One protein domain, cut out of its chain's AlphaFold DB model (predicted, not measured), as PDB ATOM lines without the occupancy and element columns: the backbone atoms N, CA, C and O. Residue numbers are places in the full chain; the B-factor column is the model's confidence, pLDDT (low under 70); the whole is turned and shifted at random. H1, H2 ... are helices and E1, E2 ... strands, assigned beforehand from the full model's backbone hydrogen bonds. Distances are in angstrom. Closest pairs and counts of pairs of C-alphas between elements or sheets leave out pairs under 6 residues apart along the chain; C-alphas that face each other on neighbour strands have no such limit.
ATOM      1  N   LEU A  67      19.388 -29.639  21.877       93.75
ATOM      2  CA  LEU A  67      20.320 -28.548  21.591       93.75
ATOM      3  C   LEU A  67      20.731 -27.783  22.854       93.75
ATOM      4  O   LEU A  67      21.587 -26.910  22.764       93.75
ATOM      5  N   ASP A  68      20.169 -28.123  24.014       95.25
ATOM      6  CA  ASP A  68      20.544 -27.513  25.289       95.25
ATOM      7  C   ASP A  68      22.030 -27.778  25.578       95.25
ATOM      8  O   ASP A  68      22.494 -28.925  25.525       95.25
ATOM      9  N   GLY A  69      22.796 -26.713  25.819       95.62
ATOM     10  CA  GLY A  69      24.247 -26.767  26.000       95.62
ATOM     11  C   GLY A  69      25.061 -27.105  24.743       95.62
ATOM     12  O   GLY A  69      26.265 -27.350  24.855       95.62
ATOM     13  N   VAL A  70      24.466 -27.113  23.540       96.69
ATOM     14  CA  VAL A  70      25.169 -27.472  22.286       96.69
ATOM     15  C   VAL A  70      26.376 -26.573  21.996       96.69
ATOM     16  O   VAL A  70      27.339 -26.990  21.344       96.69
ATOM     17  N   TRP A  71      26.375 -25.347  22.517       96.81
ATOM     18  CA  TRP A  71      27.490 -24.413  22.388       96.81
ATOM     19  C   TRP A  71      28.796 -24.930  23.021       96.81
ATOM     20  O   TRP A  71      29.874 -24.494  22.625       96.81
ATOM     21  N   ALA A  72      28.719 -25.887  23.953       95.38
ATOM     22  CA  ALA A  72      29.864 -26.446  24.673       95.38
ATOM     23  C   ALA A  72      30.298 -27.842  24.181       95.38
ATOM     24  O   ALA A  72      31.192 -28.448  24.769       95.38
ATOM     25  N   THR A  73      29.675 -28.386  23.125       95.25
ATOM     26  CA  THR A  73      29.868 -29.791  22.710       95.25
ATOM     27  C   THR A  73      30.557 -29.955  21.357       95.25
ATOM     28  O   THR A  73      30.329 -30.957  20.679       95.25
ATOM     29  N   ALA A  74      31.342 -28.971  20.921       96.00
ATOM     30  CA  ALA A  74      32.147 -29.118  19.715       96.00
ATOM     31  C   ALA A  74      33.171 -30.266  19.869       96.00
ATOM     32  O   ALA A  74      33.679 -30.485  20.973       96.00
ATOM     33  N   PRO A  75      33.527 -30.971  18.781       97.19
ATOM     34  CA  PRO A  75      33.019 -30.811  17.416       97.19
ATOM     35  C   PRO A  75      31.663 -31.511  17.170       97.19
ATOM     36  O   PRO A  75      31.210 -32.362  17.933       97.19
ATOM     37  N   TYR A  76      31.000 -31.131  16.080       97.44
ATOM     38  CA  TYR A  76      29.613 -31.461  15.746       97.44
ATOM     39  C   TYR A  76      29.482 -32.617  14.744       97.44
ATOM     40  O   TYR A  76      30.461 -33.083  14.165       97.44
ATOM     41  N   LEU A  77      28.231 -33.048  14.525       96.25
ATOM     42  CA  LEU A  77      27.835 -34.321  13.900       96.25
ATOM     43  C   LEU A  77      28.164 -35.546  14.770       96.25
ATOM     44  O   LEU A  77      28.697 -35.442  15.870       96.25
ATOM     45  N   HIS A  78      27.744 -36.727  14.317       94.94
ATOM     46  CA  HIS A  78      27.864 -37.968  15.091       94.94
ATOM     47  C   HIS A  78      29.315 -38.448  15.260       94.94
ATOM     48  O   HIS A  78      29.603 -39.203  16.181       94.94
ATOM     49  N   ASN A  79      30.197 -38.032  14.354       96.12
ATOM     50  CA  ASN A  79      31.607 -38.400  14.264       96.12
ATOM     51  C   ASN A  79      32.546 -37.228  14.594       96.12
ATOM     52  O   ASN A  79      33.756 -37.373  14.456       96.12
ATOM     53  N   GLY A  80      32.008 -36.074  15.009       96.56
ATOM     54  CA  GLY A  80      32.821 -34.911  15.361       96.56
ATOM     55  C   GLY A  80      33.577 -34.299  14.179       96.56
ATOM     56  O   GLY A  80      34.656 -33.752  14.371       96.56
ATOM     57  N   SER A  81      33.050 -34.408  12.958       97.62
ATOM     58  CA  SER A  81      33.733 -33.983  11.728       97.62
ATOM     59  C   SER A  81      33.529 -32.513  11.352       97.62
ATOM     60  O   SER A  81      34.074 -32.058  10.346       97.62
ATOM     61  N   VAL A  82      32.753 -31.759  12.138       97.94
ATOM     62  CA  VAL A  82      32.501 -30.330  11.902       97.94
ATOM     63  C   VAL A  82      32.951 -29.513  13.116       97.94
ATOM     64  O   VAL A  82      32.406 -29.707  14.201       97.94
ATOM     65  N   PRO A  83      33.924 -28.599  12.982       97.56
ATOM     66  CA  PRO A  83      34.606 -28.022  14.139       97.56
ATOM     67  C   PRO A  83      33.800 -26.959  14.898       97.56
ATOM     68  O   PRO A  83      33.997 -26.814  16.104       97.56
ATOM     69  N   THR A  84      32.890 -26.237  14.232       98.12
ATOM     70  CA  THR A  84      32.114 -25.136  14.836       98.12
ATOM     71  C   THR A  84      30.625 -25.180  14.462       98.12
ATOM     72  O   THR A  84      30.256 -25.782  13.448       98.12
ATOM     73  N   LEU A  85      29.749 -24.540  15.253       98.06
ATOM     74  CA  LEU A  85      28.327 -24.395  14.896       98.06
ATOM     75  C   LEU A  85      28.166 -23.600  13.605       98.06
ATOM     76  O   LEU A  85      27.321 -23.936  12.779       98.06
ATOM     77  N   TYR A  86      28.986 -22.566  13.419       97.81
ATOM     78  CA  TYR A  86      28.956 -21.779  12.193       97.81
ATOM     79  C   TYR A  86      29.229 -22.651  10.957       97.81
ATOM     80  O   TYR A  86      28.490 -22.588   9.972       97.81
ATOM     81  N   ASP A  87      30.233 -23.532  11.020       97.38
ATOM     82  CA  ASP A  87      30.549 -24.454   9.921       97.38
ATOM     83  C   ASP A  87      29.436 -25.502   9.712       97.38
ATOM     84  O   ASP A  87      29.150 -25.895   8.579       97.38
ATOM     85  N   LEU A  88      28.741 -25.919  10.780       97.31
ATOM     86  CA  LEU A  88      27.583 -26.819  10.687       97.31
ATOM     87  C   LEU A  88      26.420 -26.183   9.912       97.31
ATOM     88  O   LEU A  88      25.769 -26.861   9.116       97.31
ATOM     89  N   LEU A  89      26.189 -24.884  10.107       97.00
ATOM     90  CA  LEU A  89      25.158 -24.104   9.412       97.00
ATOM     91  C   LEU A  89      25.588 -23.628   8.011       97.00
ATOM     92  O   LEU A  89      24.809 -23.004   7.286       97.00
ATOM     93  N   THR A  90      26.827 -23.914   7.621       94.50
ATOM     94  CA  THR A  90      27.389 -23.593   6.306       94.50
ATOM     95  C   THR A  90      27.212 -24.790   5.352       94.50
ATOM     96  O   THR A  90      27.238 -25.942   5.812       94.50
ATOM     97  N   PRO A  91      27.020 -24.561   4.031       95.69
ATOM     98  CA  PRO A  91      27.042 -25.623   3.027       95.69
ATOM     99  C   PRO A  91      28.227 -26.575   3.202       95.69
ATOM    100  O   PRO A  91      29.363 -26.142   3.408       95.69
ATOM    101  N   GLN A  92      27.968 -27.880   3.109       95.19
ATOM    102  CA  GLN A  92      28.946 -28.913   3.468       95.19
ATOM    103  C   GLN A  92      30.265 -28.833   2.682       95.19
ATOM    104  O   GLN A  92      31.317 -29.171   3.217       95.19
ATOM    105  N   HIS A  93      30.226 -28.337   1.442       93.44
ATOM    106  CA  HIS A  93      31.399 -28.201   0.575       93.44
ATOM    107  C   HIS A  93      32.343 -27.052   0.977       93.44
ATOM    108  O   HIS A  93      33.477 -27.009   0.507       93.44
ATOM    109  N   LEU A  94      31.899 -26.137   1.846       94.81
ATOM    110  CA  LEU A  94      32.700 -25.016   2.360       94.81
ATOM    111  C   LEU A  94      33.296 -25.298   3.747       94.81
ATOM    112  O   LEU A  94      34.025 -24.467   4.289       94.81
ATOM    113  N   ARG A  95      32.976 -26.450   4.347       95.81
ATOM    114  CA  ARG A  95      33.440 -26.819   5.690       95.81
ATOM    115  C   ARG A  95      34.932 -27.170   5.680       95.81
ATOM    116  O   ARG A  95      35.409 -27.759   4.700       95.81
ATOM    117  N   PRO A  96      35.661 -26.904   6.782       96.12
ATOM    118  CA  PRO A  96      37.044 -27.345   6.929       96.12
ATOM    119  C   PRO A  96      37.205 -28.846   6.658       96.12
ATOM    120  O   PRO A  96      36.450 -29.670   7.175       96.12
ATOM    121  N   GLN A  97      38.193 -29.193   5.834       95.56
ATOM    122  CA  GLN A  97      38.508 -30.587   5.489       95.56
ATOM    123  C   GLN A  97      39.502 -31.217   6.473       95.56
ATOM    124  O   GLN A  97      39.551 -32.433   6.641       95.56
ATOM    125  N   VAL A  98      40.307 -30.379   7.125       95.25
ATOM    126  CA  VAL A  98      41.332 -30.781   8.085       95.25
ATOM    127  C   VAL A  98      41.345 -29.761   9.213       95.25
ATOM    128  O   VAL A  98      41.314 -28.560   8.947       95.25
ATOM    129  N   PHE A  99      41.387 -30.233  10.455       96.06
ATOM    130  CA  PHE A  99      41.497 -29.390  11.648       96.06
ATOM    131  C   PHE A  99      42.091 -30.179  12.819       96.06
ATOM    132  O   PHE A  99      42.248 -31.401  12.752       96.06
ATOM    133  N   CYS A 100      42.438 -29.484  13.898       95.62
ATOM    134  CA  CYS A 100      43.067 -30.085  15.068       95.62
ATOM    135  C   CYS A 100      42.058 -30.319  16.203       95.62
ATOM    136  O   CYS A 100      41.292 -29.428  16.563       95.62
ATOM    137  N   VAL A 101      42.077 -31.516  16.795       94.50
ATOM    138  CA  VAL A 101      41.190 -31.931  17.894       94.50
ATOM    139  C   VAL A 101      42.012 -32.261  19.136       94.50
ATOM    140  O   VAL A 101      43.016 -32.969  19.064       94.50
ATOM    141  N   GLY A 102      41.559 -31.760  20.288       90.81
ATOM    142  CA  GLY A 102      42.204 -31.947  21.594       90.81
ATOM    143  C   GLY A 102      42.775 -30.663  22.203       90.81
ATOM    144  O   GLY A 102      43.219 -30.680  23.348       90.81
ATOM    145  N   SER A 103      42.751 -29.547  21.466       88.94
ATOM    146  CA  SER A 103      43.110 -28.235  22.012       88.94
ATOM    147  C   SER A 103      42.055 -27.743  23.010       88.94
ATOM    148  O   SER A 103      40.881 -28.095  22.912       88.94
ATOM    149  N   ARG A 104      42.477 -26.895  23.956       89.00
ATOM    150  CA  ARG A 104      41.579 -26.157  24.865       89.00
ATOM    151  C   ARG A 104      41.169 -24.794  24.298       89.00
ATOM    152  O   ARG A 104      40.426 -24.073  24.956       89.00
ATOM    153  N   GLU A 105      41.678 -24.428  23.120       91.50
ATOM    154  CA  GLU A 105      41.267 -23.216  22.414       91.50
ATOM    155  C   GLU A 105      39.812 -23.337  21.952       91.50
ATOM    156  O   GLU A 105      39.419 -24.335  21.346       91.50
ATOM    157  N   PHE A 106      39.030 -22.296  22.220       95.19
ATOM    158  CA  PHE A 106      37.622 -22.212  21.864       95.19
ATOM    159  C   PHE A 106      37.371 -20.920  21.092       95.19
ATOM    160  O   PHE A 106      37.791 -19.850  21.531       95.19
ATOM    161  N   ASP A 107      36.685 -21.018  19.955       97.06
ATOM    162  CA  ASP A 107      36.230 -19.868  19.176       97.06
ATOM    163  C   ASP A 107      34.820 -19.462  19.652       97.06
ATOM    164  O   ASP A 107      33.854 -20.170  19.355       97.06
ATOM    165  N   PRO A 108      34.655 -18.338  20.379       96.62
ATOM    166  CA  PRO A 108      33.344 -17.894  20.852       96.62
ATOM    167  C   PRO A 108      32.486 -17.246  19.756       96.62
ATOM    168  O   PRO A 108      31.282 -17.055  19.952       96.62
ATOM    169  N   VAL A 109      33.076 -16.875  18.616       96.38
ATOM    170  CA  VAL A 109      32.361 -16.278  17.484       96.38
ATOM    171  C   VAL A 109      31.670 -17.386  16.703       96.38
ATOM    172  O   VAL A 109      30.441 -17.383  16.624       96.38
ATOM    173  N   LYS A 110      32.433 -18.370  16.214       97.31
ATOM    174  CA  LYS A 110      31.889 -19.508  15.453       97.31
ATOM    175  C   LYS A 110      31.314 -20.629  16.324       97.31
ATOM    176  O   LYS A 110      30.556 -21.455  15.815       97.31
ATOM    177  N   VAL A 111      31.637 -20.623  17.619       98.12
ATOM    178  CA  VAL A 111      31.218 -21.592  18.644       98.12
ATOM    179  C   VAL A 111      31.755 -22.985  18.351       98.12
ATOM    180  O   VAL A 111      31.098 -23.808  17.717       98.12
ATOM    181  N   GLY A 112      32.979 -23.237  18.807       97.69
ATOM    182  CA  GLY A 112      33.603 -24.552  18.739       97.69
ATOM    183  C   GLY A 112      35.123 -24.494  18.753       97.69
ATOM    184  O   GLY A 112      35.712 -23.672  19.453       97.69
ATOM    185  N   LEU A 113      35.758 -25.384  17.995       96.62
ATOM    186  CA  LEU A 113      37.216 -25.438  17.897       96.62
ATOM    187  C   LEU A 113      37.746 -24.255  17.079       96.62
ATOM    188  O   LEU A 113      37.189 -23.917  16.036       96.62
ATOM    189  N   SER A 114      38.853 -23.658  17.525       92.94
ATOM    190  CA  SER A 114      39.595 -22.690  16.711       92.94
ATOM    191  C   SER A 114      40.240 -23.417  15.530       92.94
ATOM    192  O   SER A 114      41.093 -24.274  15.741       92.94
ATOM    193  N   VAL A 115      39.846 -23.061  14.304       92.75
ATOM    194  CA  VAL A 115      40.410 -23.621  13.067       92.75
ATOM    195  C   VAL A 115      41.119 -22.529  12.293       92.75
ATOM    196  O   VAL A 115      40.494 -21.557  11.858       92.75
ATOM    197  N   LYS A 116      42.423 -22.701  12.086       87.44
ATOM    198  CA  LYS A 116      43.243 -21.762  11.313       87.44
ATOM    199  C   LYS A 116      43.645 -22.414   9.986       87.44
ATOM    200  O   LYS A 116      44.179 -23.524   9.988       87.44
ATOM    201  N   PRO A 117      43.405 -21.761   8.834       82.06
ATOM    202  CA  PRO A 117      43.817 -22.303   7.545       82.06
ATOM    203  C   PRO A 117      45.315 -22.628   7.520       82.06
ATOM    204  O   PRO A 117      46.140 -21.777   7.840       82.06
ATOM    205  N   GLY A 118      45.658 -23.856   7.126       80.75
ATOM    206  CA  GLY A 118      47.049 -24.302   7.003       80.75
ATOM    207  C   GLY A 118      47.775 -24.562   8.327       80.75
ATOM    208  O   GLY A 118      48.996 -24.711   8.312       80.75
ATOM    209  N   GLU A 119      47.069 -24.618   9.460       85.94
ATOM    210  CA  GLU A 119      47.710 -24.908  10.742       85.94
ATOM    211  C   GLU A 119      48.234 -26.346  10.835       85.94
ATOM    212  O   GLU A 119      47.651 -27.299  10.309       85.94
ATOM    213  N   THR A 120      49.347 -26.501  11.545       89.50
ATOM    214  CA  THR A 120      49.868 -27.798  11.961       89.50
ATOM    215  C   THR A 120      49.451 -28.065  13.400       89.50
ATOM    216  O   THR A 120      49.551 -27.199  14.268       89.50
ATOM    217  N   CYS A 121      48.971 -29.277  13.669       92.44
ATOM    218  CA  CYS A 121      48.564 -29.635  15.021       92.44
ATOM    219  C   CYS A 121      49.787 -29.726  15.936       92.44
ATOM    220  O   CYS A 121      50.796 -30.342  15.583       92.44
ATOM    221  N   ALA A 122      49.684 -29.120  17.119       91.25
ATOM    222  CA  ALA A 122      50.718 -29.212  18.139       91.25
ATOM    223  C   ALA A 122      50.940 -30.670  18.586       91.25
ATOM    224  O   ALA A 122      50.081 -31.538  18.412       91.25
ATOM    225  N   VAL A 123      52.095 -30.943  19.195       91.25
ATOM    226  CA  VAL A 123      52.418 -32.278  19.720       91.25
ATOM    227  C   VAL A 123      51.345 -32.721  20.721       91.25
ATOM    228  O   VAL A 123      50.978 -31.973  21.622       91.25
ATOM    229  N   GLY A 124      50.839 -33.946  20.551       89.94
ATOM    230  CA  GLY A 124      49.763 -34.501  21.380       89.94
ATOM    231  C   GLY A 124      48.347 -34.097  20.952       89.94
ATOM    232  O   GLY A 124      47.382 -34.613  21.511       89.94
ATOM    233  N   ILE A 125      48.201 -33.226  19.950       94.31
ATOM    234  CA  ILE A 125      46.914 -32.859  19.351       94.31
ATOM    235  C   ILE A 125      46.672 -33.719  18.113       94.31
ATOM    236  O   ILE A 125      47.568 -33.945  17.299       94.31
ATOM    237  N   THR A 126      45.445 -34.211  17.958       93.75
ATOM    238  CA  THR A 126      45.096 -35.097  16.847       93.75
ATOM    239  C   THR A 126      44.714 -34.280  15.623       93.75
ATOM    240  O   THR A 126      43.826 -33.433  15.686       93.75
ATOM    241  N   ARG A 127      45.353 -34.565  14.487       94.94
ATOM    242  CA  ARG A 127      44.929 -34.049  13.183       94.94
ATOM    243  C   ARG A 127      43.716 -34.842  12.706       94.94
ATOM    244  O   ARG A 127      43.842 -36.025  12.399       94.94
ATOM    245  N   PHE A 128      42.563 -34.193  12.630       95.81
ATOM    246  CA  PHE A 128      41.346 -34.776  12.080       95.81
ATOM    247  C   PHE A 128      41.285 -34.516  10.575       95.81
ATOM    248  O   PHE A 128      41.437 -33.378  10.133       95.81
ATOM    249  N   ASP A 129      41.074 -35.574   9.795       95.94
ATOM    250  CA  ASP A 129      40.949 -35.522   8.338       95.94
ATOM    251  C   ASP A 129      39.617 -36.145   7.924       95.94
ATOM    252  O   ASP A 129      39.354 -37.316   8.232       95.94
ATOM    253  N   VAL A 130      38.774 -35.365   7.246       96.81
ATOM    254  CA  VAL A 130      37.407 -35.780   6.890       96.81
ATOM    255  C   VAL A 130      37.368 -36.833   5.782       96.81
ATOM    256  O   VAL A 130      36.331 -37.461   5.568       96.81
ATOM    257  N   THR A 131      38.490 -37.049   5.089       96.75
ATOM    258  CA  THR A 131      38.624 -38.087   4.053       96.75
ATOM    259  C   THR A 131      38.840 -39.485   4.639       96.75
ATOM    260  O   THR A 131      38.685 -40.484   3.935       96.75
ATOM    261  N   GLY A 132      39.159 -39.572   5.936       95.69
ATOM    262  CA  GLY A 132      39.298 -40.836   6.650       95.69
ATOM    263  C   GLY A 132      37.993 -41.635   6.694       95.69
ATOM    264  O   GLY A 132      36.888 -41.082   6.680       95.69
ATOM    265  N   LEU A 133      38.109 -42.963   6.787       96.19
ATOM    266  CA  LEU A 133      36.948 -43.845   6.892       96.19
ATOM    267  C   LEU A 133      36.097 -43.466   8.114       96.19
ATOM    268  O   LEU A 133      36.569 -43.514   9.244       96.19
ATOM    269  N   GLY A 134      34.836 -43.098   7.877       94.31
ATOM    270  CA  GLY A 134      33.905 -42.686   8.933       94.31
ATOM    271  C   GLY A 134      34.030 -41.225   9.384       94.31
ATOM    272  O   GLY A 134      33.212 -40.787  10.187       94.31
ATOM    273  N   ASN A 135      34.964 -40.442   8.833       97.75
ATOM    274  CA  ASN A 135      35.220 -39.053   9.245       97.75
ATOM    275  C   ASN A 135      34.522 -37.995   8.382       97.75
ATOM    276  O   ASN A 135      34.741 -36.801   8.577       97.75
ATOM    277  N   SER A 136      33.671 -38.411   7.442       96.75
ATOM    278  CA  SER A 136      32.991 -37.490   6.528       96.75
ATOM    279  C   SER A 136      32.281 -36.351   7.271       96.75
ATOM    280  O   SER A 136      31.582 -36.574   8.265       96.75
ATOM    281  N   ASN A 137      32.441 -35.131   6.760       97.12
ATOM    282  CA  ASN A 137      31.752 -33.920   7.214       97.12
ATOM    283  C   ASN A 137      30.505 -33.587   6.380       97.12
ATOM    284  O   ASN A 137      29.988 -32.472   6.465       97.12
ATOM    285  N   LEU A 138      30.024 -34.540   5.575       95.81
ATOM    286  CA  LEU A 138      28.838 -34.392   4.737       95.81
ATOM    287  C   LEU A 138      27.542 -34.630   5.527       95.81
ATOM    288  O   LEU A 138      27.519 -35.247   6.593       95.81
ATOM    289  N   GLY A 139      26.433 -34.170   4.955       94.19
ATOM    290  CA  GLY A 139      25.109 -34.217   5.556       94.19
ATOM    291  C   GLY A 139      24.827 -33.019   6.459       94.19
ATOM    292  O   GLY A 139      25.698 -32.197   6.745       94.19
ATOM    293  N   HIS A 140      23.567 -32.905   6.889       95.19
ATOM    294  CA  HIS A 140      23.068 -31.729   7.608       95.19
ATOM    295  C   HIS A 140      23.409 -30.419   6.867       95.19
ATOM    296  O   HIS A 140      23.895 -29.463   7.459       95.19
ATOM    297  N   SER A 141      23.264 -30.411   5.541       95.50
ATOM    298  CA  SER A 141      23.682 -29.300   4.686       95.50
ATOM    299  C   SER A 141      22.529 -28.331   4.431       95.50
ATOM    300  O   SER A 141      21.392 -28.745   4.177       95.50
ATOM    301  N   PHE A 142      22.835 -27.036   4.480       93.56
ATOM    302  CA  PHE A 142      21.929 -25.934   4.161       93.56
ATOM    303  C   PHE A 142      22.282 -25.379   2.780       93.56
ATOM    304  O   PHE A 142      22.918 -24.338   2.661       93.56
ATOM    305  N   GLU A 143      21.927 -26.116   1.728       93.62
ATOM    306  CA  GLU A 143      22.231 -25.761   0.328       93.62
ATOM    307  C   GLU A 143      21.104 -26.146  -0.647       93.62
ATOM    308  O   GLU A 143      21.289 -26.191  -1.860       93.62
ATOM    309  N   GLY A 144      19.913 -26.439  -0.122       92.25
ATOM    310  CA  GLY A 144      18.756 -26.830  -0.918       92.25
ATOM    311  C   GLY A 144      18.219 -25.686  -1.777       92.25
ATOM    312  O   GLY A 144      17.990 -24.585  -1.285       92.25
ATOM    313  N   ALA A 145      17.966 -25.969  -3.054       88.25
ATOM    314  CA  ALA A 145      17.279 -25.049  -3.965       88.25
ATOM    315  C   ALA A 145      15.755 -25.282  -4.022       88.25
ATOM    316  O   ALA A 145      15.029 -24.502  -4.627       88.25
ATOM    317  N   GLU A 146      15.271 -26.360  -3.401       88.62
ATOM    318  CA  GLU A 146      13.876 -26.795  -3.449       88.62
ATOM    319  C   GLU A 146      13.171 -26.513  -2.116       88.62
ATOM    320  O   GLU A 146      13.752 -26.648  -1.036       88.62
ATOM    321  N   THR A 147      11.906 -26.113  -2.197       84.25
ATOM    322  CA  THR A 147      11.076 -25.810  -1.019       84.25
ATOM    323  C   THR A 147      10.444 -27.068  -0.433       84.25
ATOM    324  O   THR A 147      10.248 -27.171   0.781       84.25
ATOM    325  N   ASP A 148      10.176 -28.058  -1.285       88.19
ATOM    326  CA  ASP A 148       9.686 -29.364  -0.875       88.19
ATOM    327  C   ASP A 148      10.825 -30.233  -0.315       88.19
ATOM    328  O   ASP A 148      11.680 -30.751  -1.039       88.19
ATOM    329  N   LYS A 149      10.798 -30.454   1.003       82.38
ATOM    330  CA  LYS A 149      11.788 -31.276   1.717       82.38
ATOM    331  C   LYS A 149      11.893 -32.708   1.189       82.38
ATOM    332  O   LYS A 149      12.927 -33.336   1.392       82.38
ATOM    333  N   THR A 150      10.849 -33.244   0.556       86.31
ATOM    334  CA  THR A 150      10.851 -34.621   0.026       86.31
ATOM    335  C   THR A 150      11.681 -34.771  -1.245       86.31
ATOM    336  O   THR A 150      12.086 -35.881  -1.580       86.31
ATOM    337  N   LYS A 151      11.968 -33.655  -1.921       89.75
ATOM    338  CA  LYS A 151      12.756 -33.589  -3.155       89.75
ATOM    339  C   LYS A 151      14.212 -33.182  -2.917       89.75
ATOM    340  O   LYS A 151      15.000 -33.158  -3.859       89.75
ATOM    341  N   LEU A 152      14.574 -32.845  -1.678       90.31
ATOM    342  CA  LEU A 152      15.948 -32.498  -1.339       90.31
ATOM    343  C   LEU A 152      16.867 -33.724  -1.474       90.31
ATOM    344  O   LEU A 152      16.470 -34.833  -1.104       90.31
ATOM    345  N   PRO A 153      18.111 -33.541  -1.953       91.50
ATOM    346  CA  PRO A 153      19.106 -34.602  -1.948       91.50
ATOM    347  C   PRO A 153      19.369 -35.136  -0.537       91.50
ATOM    348  O   PRO A 153      19.253 -34.416   0.460       91.50
ATOM    349  N   ASN A 154      19.799 -36.395  -0.449       89.19
ATOM    350  CA  ASN A 154      20.191 -36.993   0.823       89.19
ATOM    351  C   ASN A 154      21.259 -36.142   1.522       89.19
ATOM    352  O   ASN A 154      22.281 -35.798   0.934       89.19
ATOM    353  N   GLY A 155      21.025 -35.829   2.797       89.56
ATOM    354  CA  GLY A 155      21.932 -35.012   3.602       89.56
ATOM    355  C   GLY A 155      21.673 -33.504   3.531       89.56
ATOM    356  O   GLY A 155      22.174 -32.794   4.399       89.56
ATOM    357  N   VAL A 156      20.850 -33.014   2.600       94.19
ATOM    358  CA  VAL A 156      20.419 -31.609   2.549       94.19
ATOM    359  C   VAL A 156      19.127 -31.451   3.347       94.19
ATOM    360  O   VAL A 156      18.163 -32.183   3.138       94.19
ATOM    361  N   ILE A 157      19.103 -30.513   4.294       91.88
ATOM    362  CA  ILE A 157      17.994 -30.373   5.259       91.88
ATOM    363  C   ILE A 157      17.194 -29.080   5.100       91.88
ATOM    364  O   ILE A 157      16.134 -28.926   5.712       91.88
ATOM    365  N   GLY A 158      17.678 -28.157   4.274       91.56
ATOM    366  CA  GLY A 158      17.017 -26.890   4.022       91.56
ATOM    367  C   GLY A 158      17.783 -26.033   3.029       91.56
ATOM    368  O   GLY A 158      18.814 -26.445   2.492       91.56
ATOM    369  N   ARG A 159      17.253 -24.835   2.794       93.81
ATOM    370  CA  ARG A 159      17.858 -23.849   1.900       93.81
ATOM    371  C   ARG A 159      19.193 -23.324   2.409       93.81
ATOM    372  O   ARG A 159      19.493 -23.433   3.595       93.81
ATOM    373  N   GLY A 160      19.920 -22.664   1.511       92.75
ATOM    374  CA  GLY A 160      21.027 -21.783   1.870       92.75
ATOM    375  C   GLY A 160      20.627 -20.755   2.923       92.75
ATOM    376  O   GLY A 160      19.612 -20.068   2.772       92.75
ATOM    377  N   LEU A 161      21.430 -20.662   3.982       94.88
ATOM    378  CA  LEU A 161      21.357 -19.590   4.971       94.88
ATOM    379  C   LEU A 161      22.277 -18.443   4.546       94.88
ATOM    380  O   LEU A 161      23.383 -18.683   4.048       94.88
ATOM    381  N   THR A 162      21.828 -17.210   4.754       95.75
ATOM    382  CA  THR A 162      22.691 -16.022   4.661       95.75
ATOM    383  C   THR A 162      23.631 -15.950   5.869       95.75
ATOM    384  O   THR A 162      23.385 -16.603   6.885       95.75
ATOM    385  N   ASP A 163      24.696 -15.150   5.790       95.25
ATOM    386  CA  ASP A 163      25.612 -14.960   6.927       95.25
ATOM    387  C   ASP A 163      24.880 -14.398   8.153       95.25
ATOM    388  O   ASP A 163      25.015 -14.931   9.248       95.25
ATOM    389  N   THR A 164      23.994 -13.415   7.961       97.69
ATOM    390  CA  THR A 164      23.186 -12.844   9.049       97.69
ATOM    391  C   THR A 164      22.267 -13.875   9.705       97.69
ATOM    392  O   THR A 164      22.107 -13.877  10.924       97.69
ATOM    393  N   GLU A 165      21.664 -14.774   8.923       97.75
ATOM    394  CA  GLU A 165      20.836 -15.855   9.469       97.75
ATOM    395  C   GLU A 165      21.669 -16.880  10.235       97.75
ATOM    396  O   GLU A 165      21.244 -17.334  11.298       97.75
ATOM    397  N   ARG A 166      22.857 -17.232   9.722       97.44
ATOM    398  CA  ARG A 166      23.800 -18.101  10.436       97.44
ATOM    399  C   ARG A 166      24.201 -17.481  11.767       97.44
ATOM    400  O   ARG A 166      24.096 -18.155  12.787       97.44
ATOM    401  N   ASP A 167      24.587 -16.211  11.771       97.50
ATOM    402  CA  ASP A 167      24.970 -15.494  12.985       97.50
ATOM    403  C   ASP A 167      23.821 -15.448  13.991       97.50
ATOM    404  O   ASP A 167      24.012 -15.790  15.158       97.50
ATOM    405  N   ALA A 168      22.609 -15.101  13.549       98.19
ATOM    406  CA  ALA A 168      21.432 -15.067  14.413       98.19
ATOM    407  C   ALA A 168      21.139 -16.440  15.041       98.19
ATOM    408  O   ALA A 168      20.880 -16.530  16.243       98.19
ATOM    409  N   LEU A 169      21.232 -17.516  14.253       97.75
ATOM    410  CA  LEU A 169      21.074 -18.882  14.750       97.75
ATOM    411  C   LEU A 169      22.179 -19.255  15.738       97.75
ATOM    412  O   LEU A 169      21.877 -19.813  16.788       97.75
ATOM    413  N   VAL A 170      23.439 -18.925  15.454       98.12
ATOM    414  CA  VAL A 170      24.553 -19.167  16.380       98.12
ATOM    415  C   VAL A 170      24.329 -18.434  17.703       98.12
ATOM    416  O   VAL A 170      24.511 -19.035  18.759       98.12
ATOM    417  N   GLN A 171      23.889 -17.172  17.677       97.88
ATOM    418  CA  GLN A 171      23.580 -16.429  18.902       97.88
ATOM    419  C   GLN A 171      22.425 -17.063  19.678       97.88
ATOM    420  O   GLN A 171      22.531 -17.211  20.891       97.88
ATOM    421  N   TYR A 172      21.367 -17.508  18.998       97.81
ATOM    422  CA  TYR A 172      20.280 -18.241  19.646       97.81
ATOM    423  C   TYR A 172      20.776 -19.543  20.294       97.81
ATOM    424  O   TYR A 172      20.480 -19.801  21.458       97.81
ATOM    425  N   LEU A 173      21.597 -20.329  19.593       97.19
ATOM    426  CA  LEU A 173      22.143 -21.592  20.107       97.19
ATOM    427  C   LEU A 173      23.083 -21.409  21.312       97.19
ATOM    428  O   LEU A 173      23.245 -22.345  22.087       97.19
ATOM    429  N   LYS A 174      23.673 -20.221  21.509       96.25
ATOM    430  CA  LYS A 174      24.428 -19.880  22.731       96.25
ATOM    431  C   LYS A 174      23.538 -19.703  23.964       96.25
ATOM    432  O   LYS A 174      24.052 -19.713  25.075       96.25
ATOM    433  N   THR A 175      22.236 -19.488  23.772       96.62
ATOM    434  CA  THR A 175      21.274 -19.285  24.871       96.62
ATOM    435  C   THR A 175      20.639 -20.580  25.376       96.62
ATOM    436  O   THR A 175      19.945 -20.541  26.390       96.62
ATOM    437  N   LEU A 176      20.868 -21.698  24.673       92.19
ATOM    438  CA  LEU A 176      20.358 -23.029  25.010       92.19
ATOM    439  C   LEU A 176      21.312 -23.797  25.930       92.19
ATOM    440  O   LEU A 176      22.549 -23.679  25.770       92.19
TER     441      LEU A 176
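AT A GLANCE: This is residues 67 to 176 of the 176 residues of an uncharacterized protein of Nitrobacter sp. Nb-311A (UniProt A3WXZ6). This is a body with little regular structure: long loops surround short helix H1 near the middle, the two-strand sheets E1-E2, antiparallel, and E3-E4, parallel, lie toward opposite ends of the longest axis, and H2 packs on H1. The printed part has 110 residues, 31 in named elements, in the order H1, E1, E2, E3, E4, H2, of mixed class. It is compact, radius of gyration of the C-alphas 14.3 A, spanning 47 by 33 by 23 A.

IN THESE COORDINATES: Past residues 67 to 84, find C-alpha 85 at (28.327, -24.395, 14.896), where H1, residues 85 to 88, 4.9 A, begins. Then come E1, 98 to 101, 9.9 A; E2, 126 to 129, 9.5 A; E3, 141 to 144, 7.9 A; and E4, 156 to 159, 8.2 A. H2, 163 to 173, runs 15.2 A to C-alpha 173 at (22.143, -21.592, 20.107).

HOW THE PARTS SIT: H1 touches H2; their closest C-alphas, Tyr 86 and Arg 166, are 6.6 A apart. In the hairpin E1 and E2, antiparallel at 150 degrees, find N 101 and O 126 within hydrogen-bond range, 2.8 A. In E3 and E4, parallel at 57 degrees, N 144 and O 158 are 2.8 A apart. In H2 every O i to N i+4 pair is within range; H1 is too short for one.

THE WHOLE: The farthest C-alphas, Val 123 and Asp 148, are 47.5 A apart. The printed part has no cut; links E1 to E2, E2 to E3 and E3 to E4 are long. No printed residue is under 70 in pLDDT.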